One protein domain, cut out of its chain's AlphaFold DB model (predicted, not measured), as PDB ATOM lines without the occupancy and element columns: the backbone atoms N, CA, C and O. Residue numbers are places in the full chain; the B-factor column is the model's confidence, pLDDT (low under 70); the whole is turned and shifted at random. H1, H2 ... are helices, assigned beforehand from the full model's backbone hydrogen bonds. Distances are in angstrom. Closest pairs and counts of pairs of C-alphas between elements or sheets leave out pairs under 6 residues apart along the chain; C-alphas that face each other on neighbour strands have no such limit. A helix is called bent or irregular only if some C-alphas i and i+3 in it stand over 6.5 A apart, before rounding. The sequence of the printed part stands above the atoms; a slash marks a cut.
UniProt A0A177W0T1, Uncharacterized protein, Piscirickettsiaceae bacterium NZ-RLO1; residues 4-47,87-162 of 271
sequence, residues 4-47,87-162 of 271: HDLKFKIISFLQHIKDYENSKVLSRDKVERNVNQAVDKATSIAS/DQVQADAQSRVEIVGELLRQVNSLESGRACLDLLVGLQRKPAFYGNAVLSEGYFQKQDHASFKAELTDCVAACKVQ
ATOM      1  N   HIS A   4      59.060   7.561  97.009       92.94
ATOM      2  CA  HIS A   4      59.260   8.983  97.287       92.94
ATOM      3  C   HIS A   4      60.734   9.322  97.578       92.94
ATOM      4  O   HIS A   4      61.262  10.289  97.033       92.94
ATOM      5  N   ASP A   5      61.424   8.499  98.372       93.62
ATOM      6  CA  ASP A   5      62.839   8.707  98.706       93.62
ATOM      7  C   ASP A   5      63.729   8.521  97.472       93.62
ATOM      8  O   ASP A   5      64.673   9.283  97.258       93.62
ATOM      9  N   LEU A   6      63.398   7.544  96.617       95.31
ATOM     10  CA  LEU A   6      64.081   7.348  95.337       95.31
ATOM     11  C   LEU A   6      63.929   8.576  94.432       95.31
ATOM     12  O   LEU A   6      64.920   9.060  93.886       95.31
ATOM     13  N   LYS A   7      62.706   9.101  94.296       95.69
ATOM     14  CA  LYS A   7      62.441  10.315  93.512       95.69
ATOM     15  C   LYS A   7      63.247  11.496  94.033       95.69
ATOM     16  O   LYS A   7      63.885  12.183  93.241       95.69
ATOM     17  N   PHE A   8      63.270  11.697  95.349       95.44
ATOM     18  CA  PHE A   8      64.061  12.759  95.968       95.44
ATOM     19  C   PHE A   8      65.556  12.611  95.657       95.44
ATOM     20  O   PHE A   8      66.203  13.579  95.257       95.44
ATOM     21  N   LYS A   9      66.093  11.388  95.753       95.50
ATOM     22  CA  LYS A   9      67.492  11.094  95.417       95.50
ATOM     23  C   LYS A   9      67.816  11.429  93.956       95.50
ATOM     24  O   LYS A   9      68.819  12.084  93.690       95.50
ATOM     25  N   ILE A  10      66.944  11.043  93.024       96.06
ATOM     26  CA  ILE A  10      67.100  11.351  91.593       96.06
ATOM     27  C   ILE A  10      67.006  12.860  91.339       96.06
ATOM     28  O   ILE A  10      67.809  13.397  90.579       96.06
ATOM     29  N   ILE A  11      66.065  13.558  91.983       97.06
ATOM     30  CA  ILE A  11      65.930  15.018  91.876       97.06
ATOM     31  C   ILE A  11      67.216  15.706  92.335       97.06
ATOM     32  O   ILE A  11      67.726  16.552  91.603       97.06
ATOM     33  N   SER A  12      67.758  15.320  93.492       96.44
ATOM     34  CA  SER A  12      69.008  15.881  94.020       96.44
ATOM     35  C   SER A  12      70.167  15.677  93.044       96.44
ATOM     36  O   SER A  12      70.870  16.630  92.718       96.44
ATOM     37  N   PHE A  13      70.322  14.462  92.514       97.19
ATOM     38  CA  PHE A  13      71.351  14.142  91.522       97.19
ATOM     39  C   PHE A  13      71.228  15.002  90.252       97.19
ATOM     40  O   PHE A  13      72.199  15.605  89.790       97.19
ATOM     41  N   LEU A  14      70.020  15.104  89.691       96.62
ATOM     42  CA  LEU A  14      69.770  15.918  88.502       96.62
ATOM     43  C   LEU A  14      69.990  17.416  88.778       96.62
ATOM     44  O   LEU A  14      70.514  18.124  87.921       96.62
ATOM     45  N   GLN A  15      69.638  17.905  89.970       96.44
ATOM     46  CA  GLN A  15      69.913  19.284  90.384       96.44
ATOM     47  C   GLN A  15      71.416  19.561  90.459       96.44
ATOM     48  O   GLN A  15      71.857  20.558  89.896       96.44
ATOM     49  N   HIS A  16      72.212  18.655  91.035       95.88
ATOM     50  CA  HIS A  16      73.666  18.816  91.086       95.88
ATOM     51  C   HIS A  16      74.285  18.947  89.686       95.88
ATOM     52  O   HIS A  16      75.119  19.825  89.462       95.88
ATOM     53  N   ILE A  17      73.844  18.127  88.721       94.31
ATOM     54  CA  ILE A  17      74.287  18.249  87.321       94.31
ATOM     55  C   ILE A  17      73.881  19.609  86.747       94.31
ATOM     56  O   ILE A  17      74.698  20.295  86.131       94.31
ATOM     57  N   LYS A  18      72.620  20.007  86.938       94.31
ATOM     58  CA  LYS A  18      72.087  21.264  86.403       94.31
ATOM     59  C   LYS A  18      72.847  22.477  86.935       94.31
ATOM     60  O   LYS A  18      73.181  23.371  86.159       94.31
ATOM     61  N   ASP A  19      73.116  22.516  88.233       93.12
ATOM     62  CA  ASP A  19      73.804  23.631  88.884       93.12
ATOM     63  C   ASP A  19      75.262  23.723  88.432       93.12
ATOM     64  O   ASP A  19      75.756  24.809  88.109       93.12
ATOM     65  N   TYR A  20      75.930  22.574  88.319       92.31
ATOM     66  CA  TYR A  20      77.285  22.495  87.793       92.31
ATOM     67  C   TYR A  20      77.371  22.984  86.341       92.31
ATOM     68  O   TYR A  20      78.224  23.817  86.027       92.31
ATOM     69  N   GLU A  21      76.462  22.566  85.461       90.19
ATOM     70  CA  GLU A  21      76.466  23.017  84.063       90.19
ATOM     71  C   GLU A  21      76.076  24.499  83.920       90.19
ATOM     72  O   GLU A  21      76.719  25.232  83.167       90.19
ATOM     73  N   ASN A  22      75.125  24.998  84.717       87.00
ATOM     74  CA  ASN A  22      74.801  26.431  84.767       87.00
ATOM     75  C   ASN A  22      75.995  27.293  85.204       87.00
ATOM     76  O   ASN A  22      76.161  28.415  84.719       87.00
ATOM     77  N   SER A  23      76.853  26.787  86.097       85.00
ATOM     78  CA  SER A  23      78.051  27.517  86.535       85.00
ATOM     79  C   SER A  23      79.044  27.772  85.389       85.00
ATOM     80  O   SER A  23      79.715  28.811  85.362       85.00
ATOM     81  N   LYS A  24      79.086  26.878  84.392       81.19
ATOM     82  CA  LYS A  24      79.910  27.023  83.182       81.19
ATOM     83  C   LYS A  24      79.357  28.097  82.245       81.19
ATOM     84  O   LYS A  24      80.126  28.889  81.712       81.19
ATOM     85  N   VAL A  25      78.033  28.175  82.106       73.75
ATOM     86  CA  VAL A  25      77.363  29.205  81.290       73.75
ATOM     87  C   VAL A  25      77.536  30.595  81.920       73.75
ATOM     88  O   VAL A  25      78.009  31.531  81.278       73.75
ATOM     89  N   LEU A  26      77.241  30.724  83.217       62.12
ATOM     90  CA  LEU A  26      77.254  32.011  83.926       62.12
ATOM     91  C   LEU A  26      78.659  32.605  84.106       62.12
ATOM     92  O   LEU A  26      78.823  33.831  84.112       62.12
ATOM     93  N   SER A  27      79.677  31.760  84.290       63.97
ATOM     94  CA  SER A  27      81.062  32.227  84.424       63.97
ATOM     95  C   SER A  27      81.558  32.902  83.143       63.97
ATOM     96  O   SER A  27      82.202  33.950  83.234       63.97
ATOM     97  N   ARG A  28      81.185  32.394  81.964       61.28
ATOM     98  CA  ARG A  28      81.554  32.996  80.679       61.28
ATOM     99  C   ARG A  28      80.799  34.291  80.385       61.28
ATOM    100  O   ARG A  28      81.456  35.273  80.056       61.28
ATOM    101  N   ASP A  29      79.486  34.361  80.611       63.94
ATOM    102  CA  ASP A  29      78.722  35.615  80.446       63.94
ATOM    103  C   ASP A  29      79.312  36.763  81.274       63.94
ATOM    104  O   ASP A  29      79.242  37.941  80.910       63.94
ATOM    105  N   LYS A  30      79.869  36.431  82.444       65.88
ATOM    106  CA  LYS A  30      80.577  37.384  83.296       65.88
ATOM    107  C   LYS A  30      81.927  37.783  82.693       65.88
ATOM    108  O   LYS A  30      82.267  38.962  82.733       65.88
ATOM    109  N   VAL A  31      82.682  36.836  82.133       62.88
ATOM    110  CA  VAL A  31      83.949  37.108  81.435       62.88
ATOM    111  C   VAL A  31      83.717  37.972  80.193       62.88
ATOM    112  O   VAL A  31      84.373  39.001  80.066       62.88
ATOM    113  N   GLU A  32      82.749  37.644  79.337       62.41
ATOM    114  CA  GLU A  32      82.429  38.426  78.135       62.41
ATOM    115  C   GLU A  32      81.980  39.846  78.474       62.41
ATOM    116  O   GLU A  32      82.477  40.809  77.890       62.41
ATOM    117  N   ARG A  33      81.112  40.016  79.483       65.56
ATOM    118  CA  ARG A  33      80.729  41.355  79.961       65.56
ATOM    119  C   ARG A  33      81.924  42.150  80.475       65.56
ATOM    120  O   ARG A  33      82.032  43.334  80.166       65.56
ATOM    121  N   ASN A  34      82.829  41.516  81.218       68.12
ATOM    122  CA  ASN A  34      84.029  42.179  81.727       68.12
ATOM    123  C   ASN A  34      84.997  42.569  80.597       68.12
ATOM    124  O   ASN A  34      85.570  43.659  80.637       68.12
ATOM    125  N   VAL A  35      85.162  41.713  79.582       65.56
ATOM    126  CA  VAL A  35      85.999  41.989  78.403       65.56
ATOM    127  C   VAL A  35      85.403  43.127  77.580       65.56
ATOM    128  O   VAL A  35      86.103  44.100  77.307       65.56
ATOM    129  N   ASN A  36      84.109  43.071  77.264       67.88
ATOM    130  CA  ASN A  36      83.429  44.126  76.512       67.88
ATOM    131  C   ASN A  36      83.488  45.467  77.259       67.88
ATOM    132  O   ASN A  36      83.838  46.487  76.673       67.88
ATOM    133  N   GLN A  37      83.297  45.464  78.582       71.94
ATOM    134  CA  GLN A  37      83.447  46.667  79.403       71.94
ATOM    135  C   GLN A  37      84.884  47.223  79.389       71.94
ATOM    136  O   GLN A  37      85.079  48.443  79.407       71.94
ATOM    137  N   ALA A  38      85.904  46.359  79.356       65.50
ATOM    138  CA  ALA A  38      87.300  46.778  79.249       65.50
ATOM    139  C   ALA A  38      87.619  47.371  77.863       65.50
ATOM    140  O   ALA A  38      88.276  48.415  77.785       65.50
ATOM    141  N   VAL A  39      87.108  46.759  76.791       70.69
ATOM    142  CA  VAL A  39      87.240  47.241  75.406       70.69
ATOM    143  C   VAL A  39      86.540  48.588  75.225       70.69
ATOM    144  O   VAL A  39      87.142  49.525  74.696       70.69
ATOM    145  N   ASP A  40      85.323  48.748  75.740       75.19
ATOM    146  CA  ASP A  40      84.580  50.012  75.682       75.19
ATOM    147  C   ASP A  40      85.309  51.130  76.432       75.19
ATOM    148  O   ASP A  40      85.413  52.270  75.959       75.19
ATOM    149  N   LYS A  41      85.895  50.807  77.591       75.44
ATOM    150  CA  LYS A  41      86.697  51.755  78.371       75.44
ATOM    151  C   LYS A  41      87.967  52.168  77.624       75.44
ATOM    152  O   LYS A  41      88.283  53.359  77.593       75.44
ATOM    153  N   ALA A  42      88.666  51.226  76.990       66.06
ATOM    154  CA  ALA A  42      89.844  51.507  76.168       66.06
ATOM    155  C   ALA A  42      89.493  52.371  74.943       66.06
ATOM    156  O   ALA A  42      90.157  53.374  74.674       66.06
ATOM    157  N   THR A  43      88.389  52.052  74.265       71.19
ATOM    158  CA  THR A  43      87.881  52.788  73.096       71.19
ATOM    159  C   THR A  43      87.457  54.212  73.470       71.19
ATOM    160  O   THR A  43      87.757  55.171  72.750       71.19
ATOM    161  N   SER A  44      86.842  54.395  74.643       73.12
ATOM    162  CA  SER A  44      86.507  55.714  75.199       73.12
ATOM    163  C   SER A  44      87.753  56.553  75.506       73.12
ATOM    164  O   SER A  44      87.789  57.750  75.205       73.12
ATOM    165  N   ILE A  45      88.800  55.942  76.075       70.94
ATOM    166  CA  ILE A  45      90.075  56.620  76.355       70.94
ATOM    167  C   ILE A  45      90.755  57.042  75.050       70.94
ATOM    168  O   ILE A  45      91.145  58.205  74.925       70.94
ATOM    169  N   ALA A  46      90.839  56.142  74.067       62.88
ATOM    170  CA  ALA A  46      91.409  56.436  72.756       62.88
ATOM    171  C   ALA A  46      90.659  57.583  72.061       62.88
ATOM    172  O   ALA A  46      91.278  58.547  71.614       62.88
ATOM    173  N   SER A  47      89.324  57.548  72.071       65.62
ATOM    174  CA  SER A  47      88.482  58.595  71.477       65.62
ATOM    175  C   SER A  47      88.674  59.958  72.156       65.62
ATOM    176  O   SER A  47      88.792  60.981  71.480       65.62
ATOM    177  N   ASP A  87      82.773  28.179  72.138       62.44
ATOM    178  CA  ASP A  87      81.357  28.246  71.731       62.44
ATOM    179  C   ASP A  87      80.691  26.865  71.728       62.44
ATOM    180  O   ASP A  87      79.545  26.713  72.166       62.44
ATOM    181  N   GLN A  88      81.441  25.832  71.340       68.12
ATOM    182  CA  GLN A  88      80.980  24.446  71.379       68.12
ATOM    183  C   GLN A  88      80.715  23.968  72.818       68.12
ATOM    184  O   GLN A  88      79.685  23.352  73.090       68.12
ATOM    185  N   VAL A  89      81.593  24.315  73.768       67.88
ATOM    186  CA  VAL A  89      81.431  23.960  75.191       67.88
ATOM    187  C   VAL A  89      80.179  24.602  75.801       67.88
ATOM    188  O   VAL A  89      79.505  23.971  76.620       67.88
ATOM    189  N   GLN A  90      79.837  25.831  75.399       71.56
ATOM    190  CA  GLN A  90      78.644  26.534  75.884       71.56
ATOM    191  C   GLN A  90      77.353  25.959  75.296       71.56
ATOM    192  O   GLN A  90      76.404  25.720  76.046       71.56
ATOM    193  N   ALA A  91      77.328  25.685  73.990       76.94
ATOM    194  CA  ALA A  91      76.193  25.024  73.346       76.94
ATOM    195  C   ALA A  91      75.919  23.646  73.977       76.94
ATOM    196  O   ALA A  91      74.775  23.306  74.291       76.94
ATOM    197  N   ASP A  92      76.983  22.895  74.261       80.75
ATOM    198  CA  ASP A  92      76.913  21.598  74.923       80.75
ATOM    199  C   ASP A  92      76.398  21.698  76.369       80.75
ATOM    200  O   ASP A  92      75.582  20.878  76.799       80.75
ATOM    201  N   ALA A  93      76.861  22.691  77.138       83.44
ATOM    202  CA  ALA A  93      76.409  22.911  78.514       83.44
ATOM    203  C   ALA A  93      74.931  23.314  78.570       83.44
ATOM    204  O   ALA A  93      74.159  22.740  79.341       83.44
ATOM    205  N   GLN A  94      74.513  24.230  77.695       86.00
ATOM    206  CA  GLN A  94      73.121  24.658  77.584       86.00
ATOM    207  C   GLN A  94      72.205  23.486  77.205       86.00
ATOM    208  O   GLN A  94      71.174  23.270  77.844       86.00
ATOM    209  N   SER A  95      72.626  22.661  76.238       88.88
ATOM    210  CA  SER A  95      71.897  21.450  75.850       88.88
ATOM    211  C   SER A  95      71.714  20.485  77.029       88.88
ATOM    212  O   SER A  95      70.616  19.964  77.249       88.88
ATOM    213  N   ARG A  96      72.755  20.273  77.849       91.81
ATOM    214  CA  ARG A  96      72.656  19.437  79.059       91.81
ATOM    215  C   ARG A  96      71.699  20.022  80.092       91.81
ATOM    216  O   ARG A  96      70.894  19.271  80.640       91.81
ATOM    217  N   VAL A  97      71.747  21.332  80.335       92.44
ATOM    218  CA  VAL A  97      70.831  22.019  81.262       92.44
ATOM    219  C   VAL A  97      69.376  21.851  80.826       92.44
ATOM    220  O   VAL A  97      68.518  21.576  81.668       92.44
ATOM    221  N   GLU A  98      69.086  21.969  79.531       92.62
ATOM    222  CA  GLU A  98      67.740  21.783  78.980       92.62
ATOM    223  C   GLU A  98      67.250  20.342  79.138       92.62
ATOM    224  O   GLU A  98      66.150  20.118  79.651       92.62
ATOM    225  N   ILE A  99      68.087  19.363  78.776       93.56
ATOM    226  CA  ILE A  99      67.784  17.935  78.942       93.56
ATOM    227  C   ILE A  99      67.489  17.621  80.409       93.56
ATOM    228  O   ILE A  99      66.466  17.013  80.720       93.56
ATOM    229  N   VAL A 100      68.359  18.047  81.324       95.12
ATOM    230  CA  VAL A 100      68.198  17.796  82.763       95.12
ATOM    231  C   VAL A 100      66.972  18.520  83.313       95.12
ATOM    232  O   VAL A 100      66.236  17.957  84.122       95.12
ATOM    233  N   GLY A 101      66.716  19.746  82.853       93.00
ATOM    234  CA  GLY A 101      65.524  20.508  83.205       93.00
ATOM    235  C   GLY A 101      64.234  19.790  82.822       93.00
ATOM    236  O   GLY A 101      63.282  19.805  83.599       93.00
ATOM    237  N   GLU A 102      64.215  19.128  81.669       94.56
ATOM    238  CA  GLU A 102      63.074  18.329  81.233       94.56
ATOM    239  C   GLU A 102      62.909  17.052  82.063       94.56
ATOM    240  O   GLU A 102      61.819  16.774  82.560       94.56
ATOM    241  N   LEU A 103      63.996  16.323  82.318       94.81
ATOM    242  CA  LEU A 103      63.949  15.123  83.160       94.81
ATOM    243  C   LEU A 103      63.474  15.438  84.585       94.81
ATOM    244  O   LEU A 103      62.661  14.695  85.129       94.81
ATOM    245  N   LEU A 104      63.904  16.565  85.164       95.50
ATOM    246  CA  LEU A 104      63.443  17.033  86.476       95.50
ATOM    247  C   LEU A 104      61.919  17.211  86.545       95.50
ATOM    248  O   LEU A 104      61.327  16.914  87.582       95.50
ATOM    249  N   ARG A 105      61.271  17.657  85.458       94.19
ATOM    250  CA  ARG A 105      59.801  17.779  85.408       94.19
ATOM    251  C   ARG A 105      59.110  16.419  85.438       94.19
ATOM    252  O   ARG A 105      58.006  16.317  85.968       94.19
ATOM    253  N   GLN A 106      59.763  15.388  84.909       95.31
ATOM    254  CA  GLN A 106      59.208  14.042  84.783       95.31
ATOM    255  C   GLN A 106      59.351  13.206  86.061       95.31
ATOM    256  O   GLN A 106      58.521  12.337  86.301       95.31
ATOM    257  N   VAL A 107      60.354  13.460  86.920       94.06
ATOM    258  CA  VAL A 107      60.636  12.583  88.082       94.06
ATOM    259  C   VAL A 107      59.416  12.391  88.992       94.06
ATOM    260  O   VAL A 107      59.145  11.284  89.462       94.06
ATOM    261  N   ASN A 108      58.642  13.453  89.223       91.69
ATOM    262  CA  ASN A 108      57.486  13.386  90.118       91.69
ATOM    263  C   ASN A 108      56.353  12.503  89.575       91.69
ATOM    264  O   ASN A 108      55.652  11.888  90.383       91.69
ATOM    265  N   SER A 109      56.212  12.376  88.250       93.69
ATOM    266  CA  SER A 109      55.186  11.539  87.614       93.69
ATOM    267  C   SER A 109      55.585  10.070  87.461       93.69
ATOM    268  O   SER A 109      54.781   9.280  86.987       93.69
ATOM    269  N   LEU A 110      56.811   9.678  87.824       94.19
ATOM    270  CA  LEU A 110      57.240   8.280  87.723       94.19
ATOM    271  C   LEU A 110      56.551   7.421  88.786       94.19
ATOM    272  O   LEU A 110      56.514   7.794  89.953       94.19
ATOM    273  N   GLU A 111      56.024   6.259  88.423       93.38
ATOM    274  CA  GLU A 111      55.205   5.455  89.348       93.38
ATOM    275  C   GLU A 111      55.907   4.192  89.858       93.38
ATOM    276  O   GLU A 111      55.375   3.509  90.726       93.38
ATOM    277  N   SER A 112      57.109   3.891  89.365       93.06
ATOM    278  CA  SER A 112      57.827   2.661  89.704       93.06
ATOM    279  C   SER A 112      59.342   2.840  89.701       93.06
ATOM    280  O   SER A 112      59.890   3.762  89.084       93.06
ATOM    281  N   GLY A 113      60.037   1.907  90.353       92.12
ATOM    282  CA  GLY A 113      61.489   1.785  90.281       92.12
ATOM    283  C   GLY A 113      61.989   1.578  88.849       92.12
ATOM    284  O   GLY A 113      63.055   2.095  88.507       92.12
ATOM    285  N   ARG A 114      61.211   0.903  87.985       91.56
ATOM    286  CA  ARG A 114      61.547   0.780  86.558       91.56
ATOM    287  C   ARG A 114      61.498   2.119  85.851       91.56
ATOM    288  O   ARG A 114      62.463   2.465  85.183       91.56
ATOM    289  N   ALA A 115      60.422   2.884  86.013       92.69
ATOM    290  CA  ALA A 115      60.288   4.178  85.347       92.69
ATOM    291  C   ALA A 115      61.441   5.127  85.741       92.69
ATOM    292  O   ALA A 115      61.985   5.847  84.904       92.69
ATOM    293  N   CYS A 116      61.875   5.062  87.003       94.25
ATOM    294  CA  CYS A 116      63.082   5.730  87.491       94.25
ATOM    295  C   CYS A 116      64.365   5.225  86.815       94.25
ATOM    296  O   CYS A 116      65.189   6.035  86.383       94.25
ATOM    297  N   LEU A 117      64.537   3.906  86.689       92.94
ATOM    298  CA  LEU A 117      65.687   3.316  86.005       92.94
ATOM    299  C   LEU A 117      65.739   3.732  84.530       92.94
ATOM    300  O   LEU A 117      66.787   4.173  84.060       92.94
ATOM    301  N   ASP A 118      64.614   3.652  83.823       91.62
ATOM    302  CA  ASP A 118      64.493   4.013  82.411       91.62
ATOM    303  C   ASP A 118      64.804   5.495  82.187       91.62
ATOM    304  O   ASP A 118      65.477   5.842  81.214       91.62
ATOM    305  N   LEU A 119      64.398   6.373  83.112       94.50
ATOM    306  CA  LEU A 119      64.766   7.788  83.083       94.50
ATOM    307  C   LEU A 119      66.292   7.973  83.164       94.50
ATOM    308  O   LEU A 119      66.876   8.700  82.353       94.50
ATOM    309  N   LEU A 120      66.957   7.300  84.108       92.75
ATOM    310  CA  LEU A 120      68.410   7.409  84.316       92.75
ATOM    311  C   LEU A 120      69.224   6.764  83.186       92.75
ATOM    312  O   LEU A 120      70.281   7.272  82.806       92.75
ATOM    313  N   VAL A 121      68.743   5.655  82.628       88.50
ATOM    314  CA  VAL A 121      69.338   5.024  81.439       88.50
ATOM    315  C   VAL A 121      69.107   5.906  80.211       88.50
ATOM    316  O   VAL A 121      70.017   6.105  79.405       88.50
ATOM    317  N   GLY A 122      67.916   6.492  80.088       88.50
ATOM    318  CA  GLY A 122      67.560   7.439  79.039       88.50
ATOM    319  C   GLY A 122      68.471   8.663  79.032       88.50
ATOM    320  O   GLY A 122      68.934   9.054  77.961       88.50
ATOM    321  N   LEU A 123      68.799   9.208  80.209       90.94
ATOM    322  CA  LEU A 123      69.781  10.284  80.378       90.94
ATOM    323  C   LEU A 123      71.143   9.903  79.784       90.94
ATOM    324  O   LEU A 123      71.681  10.647  78.970       90.94
ATOM    325  N   GLN A 124      71.672   8.726  80.134       86.69
ATOM    326  CA  GLN A 124      72.974   8.251  79.639       86.69
ATOM    327  C   GLN A 124      73.013   8.069  78.115       86.69
ATOM    328  O   GLN A 124      74.083   8.144  77.518       86.69
ATOM    329  N   ARG A 125      71.859   7.826  77.482       84.19
ATOM    330  CA  ARG A 125      71.730   7.659  76.026       84.19
ATOM    331  C   ARG A 125      71.577   8.979  75.273       84.19
ATOM    332  O   ARG A 125      71.632   8.980  74.044       84.19
ATOM    333  N   LYS A 126      71.360  10.101  75.963       86.19
ATOM    334  CA  LYS A 126      71.266  11.403  75.295       86.19
ATOM    335  C   LYS A 126      72.630  11.763  74.691       86.19
ATOM    336  O   LYS A 126      73.638  11.606  75.381       86.19
ATOM    337  N   PRO A 127      72.688  12.300  73.455       82.50
ATOM    338  CA  PRO A 127      73.954  12.645  72.797       82.50
ATOM    339  C   PRO A 127      74.875  13.525  73.651       82.50
ATOM    340  O   PRO A 127      76.076  13.286  73.714       82.50
ATOM    341  N   ALA A 128      74.294  14.470  74.398       84.81
ATOM    342  CA  ALA A 128      75.021  15.373  75.287       84.81
ATOM    343  C   ALA A 128      75.696  14.684  76.498       84.81
ATOM    344  O   ALA A 128      76.528  15.302  77.164       84.81
ATOM    345  N   PHE A 129      75.342  13.424  76.788       86.00
ATOM    346  CA  PHE A 129      75.844  12.631  77.916       86.00
ATOM    347  C   PHE A 129      76.623  11.382  77.487       86.00
ATOM    348  O   PHE A 129      77.565  10.994  78.176       86.00
ATOM    349  N   TYR A 130      76.264  10.768  76.357       78.62
ATOM    350  CA  TYR A 130      76.893   9.537  75.868       78.62
ATOM    351  C   TYR A 130      78.325   9.755  75.340       78.62
ATOM    352  O   TYR A 130      79.163   8.863  75.464       78.62
ATOM    353  N   GLY A 131      78.624  10.946  74.804       68.81
ATOM    354  CA  GLY A 131      79.886  11.238  74.109       68.81
ATOM    355  C   GLY A 131      79.892  10.734  72.662       68.81
ATOM    356  O   GLY A 131      79.033   9.949  72.257       68.81
ATOM    357  N   ASN A 132      80.843  11.202  71.849       62.06
ATOM    358  CA  ASN A 132      81.020  10.716  70.478       62.06
ATOM    359  C   ASN A 132      82.141   9.669  70.458       62.06
ATOM    360  O   ASN A 132      83.270   9.977  70.839       62.06
ATOM    361  N   ALA A 133      81.845   8.462  69.963       52.44
ATOM    362  CA  ALA A 133      82.757   7.314  69.917       52.44
ATOM    363  C   ALA A 133      84.108   7.587  69.222       52.44
ATOM    364  O   ALA A 133      85.031   6.793  69.377       52.44
ATOM    365  N   VAL A 134      84.221   8.677  68.457       52.25
ATOM    366  CA  VAL A 134      85.416   9.028  67.681       52.25
ATOM    367  C   VAL A 134      86.261  10.138  68.334       52.25
ATOM    368  O   VAL A 134      87.445  10.226  68.031       52.25
ATOM    369  N   LEU A 135      85.700  10.994  69.204       51.53
ATOM    370  CA  LEU A 135      86.345  12.275  69.562       51.53
ATOM    371  C   LEU A 135      86.264  12.694  71.039       51.53
ATOM    372  O   LEU A 135      87.028  13.572  71.436       51.53
ATOM    373  N   SER A 136      85.378  12.129  71.867       60.88
ATOM    374  CA  SER A 136      85.281  12.569  73.266       60.88
ATOM    375  C   SER A 136      84.739  11.509  74.218       60.88
ATOM    376  O   SER A 136      83.789  10.784  73.916       60.88
ATOM    377  N   GLU A 137      85.338  11.452  75.409       72.62
ATOM    378  CA  GLU A 137      84.806  10.691  76.535       72.62
ATOM    379  C   GLU A 137      83.399  11.194  76.893       72.62
ATOM    380  O   GLU A 137      83.139  12.403  76.933       72.62
ATOM    381  N   GLY A 138      82.479  10.259  77.149       81.19
ATOM    382  CA  GLY A 138      81.125  10.582  77.589       81.19
ATOM    383  C   GLY A 138      81.119  11.365  78.902       81.19
ATOM    384  O   GLY A 138      82.085  11.365  79.666       81.19
ATOM    385  N   TYR A 139      80.014  12.059  79.176       87.44
ATOM    386  CA  TYR A 139      79.907  12.983  80.305       87.44
ATOM    387  C   TYR A 139      80.287  12.315  81.629       87.44
ATOM    388  O   TYR A 139      81.050  12.881  82.395       87.44
ATOM    389  N   PHE A 140      79.820  11.096  81.888       88.50
ATOM    390  CA  PHE A 140      80.108  10.383  83.138       88.50
ATOM    391  C   PHE A 140      81.464   9.660  83.144       88.50
ATOM    392  O   PHE A 140      81.796   8.988  84.118       88.50
ATOM    393  N   GLN A 141      82.226   9.734  82.053       85.56
ATOM    394  CA  GLN A 141      83.554   9.135  81.929       85.56
ATOM    395  C   GLN A 141      84.665  10.145  82.218       85.56
ATOM    396  O   GLN A 141      85.751   9.724  82.606       85.56
ATOM    397  N   LYS A 142      84.375  11.447  82.113       85.06
ATOM    398  CA  LYS A 142      85.342  12.504  82.405       85.06
ATOM    399  C   LYS A 142      85.795  12.463  83.863       85.06
ATOM    400  O   LYS A 142      84.987  12.269  84.776       85.06
ATOM    401  N   GLN A 143      87.089  12.685  84.086       84.12
ATOM    402  CA  GLN A 143      87.695  12.621  85.418       84.12
ATOM    403  C   GLN A 143      87.093  13.646  86.393       84.12
ATOM    404  O   GLN A 143      86.868  13.331  87.562       84.12
ATOM    405  N   ASP A 144      86.781  14.849  85.914       84.94
ATOM    406  CA  ASP A 144      86.141  15.918  86.687       84.94
ATOM    407  C   ASP A 144      84.667  15.631  87.025       84.94
ATOM    408  O   ASP A 144      84.077  16.330  87.846       84.94
ATOM    409  N   HIS A 145      84.076  14.580  86.449       89.25
ATOM    410  CA  HIS A 145      82.693  14.155  86.682       89.25
ATOM    411  C   HIS A 145      82.590  12.844  87.488       89.25
ATOM    412  O   HIS A 145      81.525  12.218  87.540       89.25
ATOM    413  N   ALA A 146      83.672  12.412  88.148       88.38
ATOM    414  CA  ALA A 146      83.694  11.180  88.939       88.38
ATOM    415  C   ALA A 146      82.625  11.147  90.052       88.38
ATOM    416  O   ALA A 146      82.031  10.095  90.297       88.38
ATOM    417  N   SER A 147      82.328  12.292  90.681       90.75
ATOM    418  CA  SER A 147      81.250  12.416  91.674       90.75
ATOM    419  C   SER A 147      79.876  12.133  91.064       90.75
ATOM    420  O   SER A 147      79.136  11.305  91.586       90.75
ATOM    421  N   PHE A 148      79.565  12.718  89.902       92.94
ATOM    422  CA  PHE A 148      78.304  12.463  89.201       92.94
ATOM    423  C   PHE A 148      78.163  11.003  88.774       92.94
ATOM    424  O   PHE A 148      77.069  10.448  88.824       92.94
ATOM    425  N   LYS A 149      79.264  10.356  88.376       91.25
ATOM    426  CA  LYS A 149      79.261   8.920  88.071       91.25
ATOM    427  C   LYS A 149      78.915   8.084  89.308       91.25
ATOM    428  O   LYS A 149      78.135   7.133  89.198       91.25
ATOM    429  N   ALA A 150      79.476   8.423  90.468       89.62
ATOM    430  CA  ALA A 150      79.165   7.749  91.725       89.62
ATOM    431  C   ALA A 150      77.692   7.955  92.120       89.62
ATOM    432  O   ALA A 150      76.980   6.979  92.339       89.62
ATOM    433  N   GLU A 151      77.194   9.195  92.083       93.31
ATOM    434  CA  GLU A 151      75.787   9.509  92.378       93.31
ATOM    435  C   GLU A 151      74.809   8.802  91.426       93.31
ATOM    436  O   GLU A 151      73.779   8.278  91.858       93.31
ATOM    437  N   LEU A 152      75.140   8.726  90.133       93.31
ATOM    438  CA  LEU A 152      74.360   7.977  89.148       93.31
ATOM    439  C   LEU A 152      74.314   6.483  89.490       93.31
ATOM    440  O   LEU A 152      73.245   5.875  89.446       93.31
ATOM    441  N   THR A 153      75.460   5.901  89.852       91.12
ATOM    442  CA  THR A 153      75.561   4.491  90.271       91.12
ATOM    443  C   THR A 153      74.673   4.229  91.484       91.12
ATOM    444  O   THR A 153      73.897   3.271  91.500       91.12
ATOM    445  N   ASP A 154      74.709   5.136  92.454       92.19
ATOM    446  CA  ASP A 154      73.907   5.090  93.671       92.19
ATOM    447  C   ASP A 154      72.403   5.246  93.413       92.19
ATOM    448  O   ASP A 154      71.585   4.649  94.124       92.19
ATOM    449  N   CYS A 155      72.013   6.054  92.425       93.75
ATOM    450  CA  CYS A 155      70.622   6.186  91.993       93.75
ATOM    451  C   CYS A 155      70.142   4.924  91.268       93.75
ATOM    452  O   CYS A 155      69.040   4.444  91.537       93.75
ATOM    453  N   VAL A 156      70.971   4.341  90.399       92.69
ATOM    454  CA  VAL A 156      70.662   3.085  89.698       92.69
ATOM    455  C   VAL A 156      70.510   1.930  90.689       92.69
ATOM    456  O   VAL A 156      69.535   1.183  90.611       92.69
ATOM    457  N   ALA A 157      71.414   1.807  91.664       91.56
ATOM    458  CA  ALA A 157      71.303   0.808  92.726       91.56
ATOM    459  C   ALA A 157      70.005   0.986  93.532       91.56
ATOM    460  O   ALA A 157      69.294   0.018  93.801       91.56
ATOM    461  N   ALA A 158      69.642   2.231  93.849       93.56
ATOM    462  CA  ALA A 158      68.387   2.547  94.523       93.56
ATOM    463  C   ALA A 158      67.151   2.180  93.669       93.56
ATOM    464  O   ALA A 158      66.191   1.624  94.202       93.56
ATOM    465  N   CYS A 159      67.186   2.388  92.347       94.25
ATOM    466  CA  CYS A 159      66.121   1.933  91.444       94.25
ATOM    467  C   CYS A 159      65.943   0.412  91.500       94.25
ATOM    468  O   CYS A 159      64.818  -0.070  91.583       94.25
ATOM    469  N   LYS A 160      67.043  -0.348  91.521       93.44
ATOM    470  CA  LYS A 160      67.010  -1.816  91.619       93.44
ATOM    471  C   LYS A 160      66.387  -2.304  92.929       93.44
ATOM    472  O   LYS A 160      65.584  -3.235  92.913       93.44
ATOM    473  N   VAL A 161      66.692  -1.639  94.046       94.31
ATOM    474  CA  VAL A 161      66.020  -1.893  95.335       94.31
ATOM    475  C   VAL A 161      64.520  -1.616  95.231       94.31
ATOM    476  O   VAL A 161      63.721  -2.416  95.713       94.31
ATOM    477  N   GLN A 162      64.133  -0.510  94.592       95.31
ATOM    478  CA  GLN A 162      62.723  -0.165  94.418       95.31
ATOM    479  C   GLN A 162      61.989  -1.165  93.517       95.31
ATOM    480  O   GLN A 162      60.881  -1.545  93.855       95.31
TER     481      GLN A 162
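AT A GLANCE: This is residues 4 to 47 and 87 to 162 of the 271 residues of an uncharacterized protein of Piscirickettsiaceae bacterium NZ-RLO1 (UniProt A0A177W0T1). H1, H2, H3 and H5 form an up-and-down bundle, each running against the one before, and residues 29 to 47 of the long H1 stick out as an arm. The printed part has 120 residues with five named helices, H1 to H5 in chain order, and no named strand; its class is all helix, with 102 of the 120 residues in the helices, and it is loose, with a radius of gyration of the C-alphas of 18.6 A and spans of 68 by 34 by 20 A.

IN THESE COORDINATES: H1, residues 4 to 47, begins at C-alpha 4 (59.260, 8.983, 97.287) and is 63.1 A long. H2 is residues 87 to 107, 30.7 A; H3 113 to 125, 18.5 A; H4 127 to 130, 5.3 A. H5, residues 143 to 162, 29.5 A, ends at C-alpha 162 (62.723, -0.165, 94.418); it is irregular, with C-alphas 144 and 147 7.8 A apart.

HOW THE PARTS SIT: H1 touches H2 with residues 7 to 25 alone, opposite ways at a shallow tilt of 31 degrees; the closest C-alphas, of Lys 18 and Val 97, are 5.3 A apart. H5 touches H1 (closest C-alphas Ile 10 and Cys 155, 6.3 A) with H1 residues 6 to 17 alone, and H3 (Gly 113 and Gln 162, 4.7 A). H4 touches H2 residues 92 to 96 alone, closest C-alphas Ala 128 and Arg 96, 6.0 A. Every O i to N i+4 pair is within hydrogen-bond range in H2 and H3, 38 of 40 in H1, 14 of 16 in H5; H4 is too short.

THE WHOLE: Residues 48 to 86 are not printed; C-alphas 47 and 87 are 31.2 A apart. H4 to H5 is a long link. Confidence is under 70 at 24 residues, among them 131 to 136.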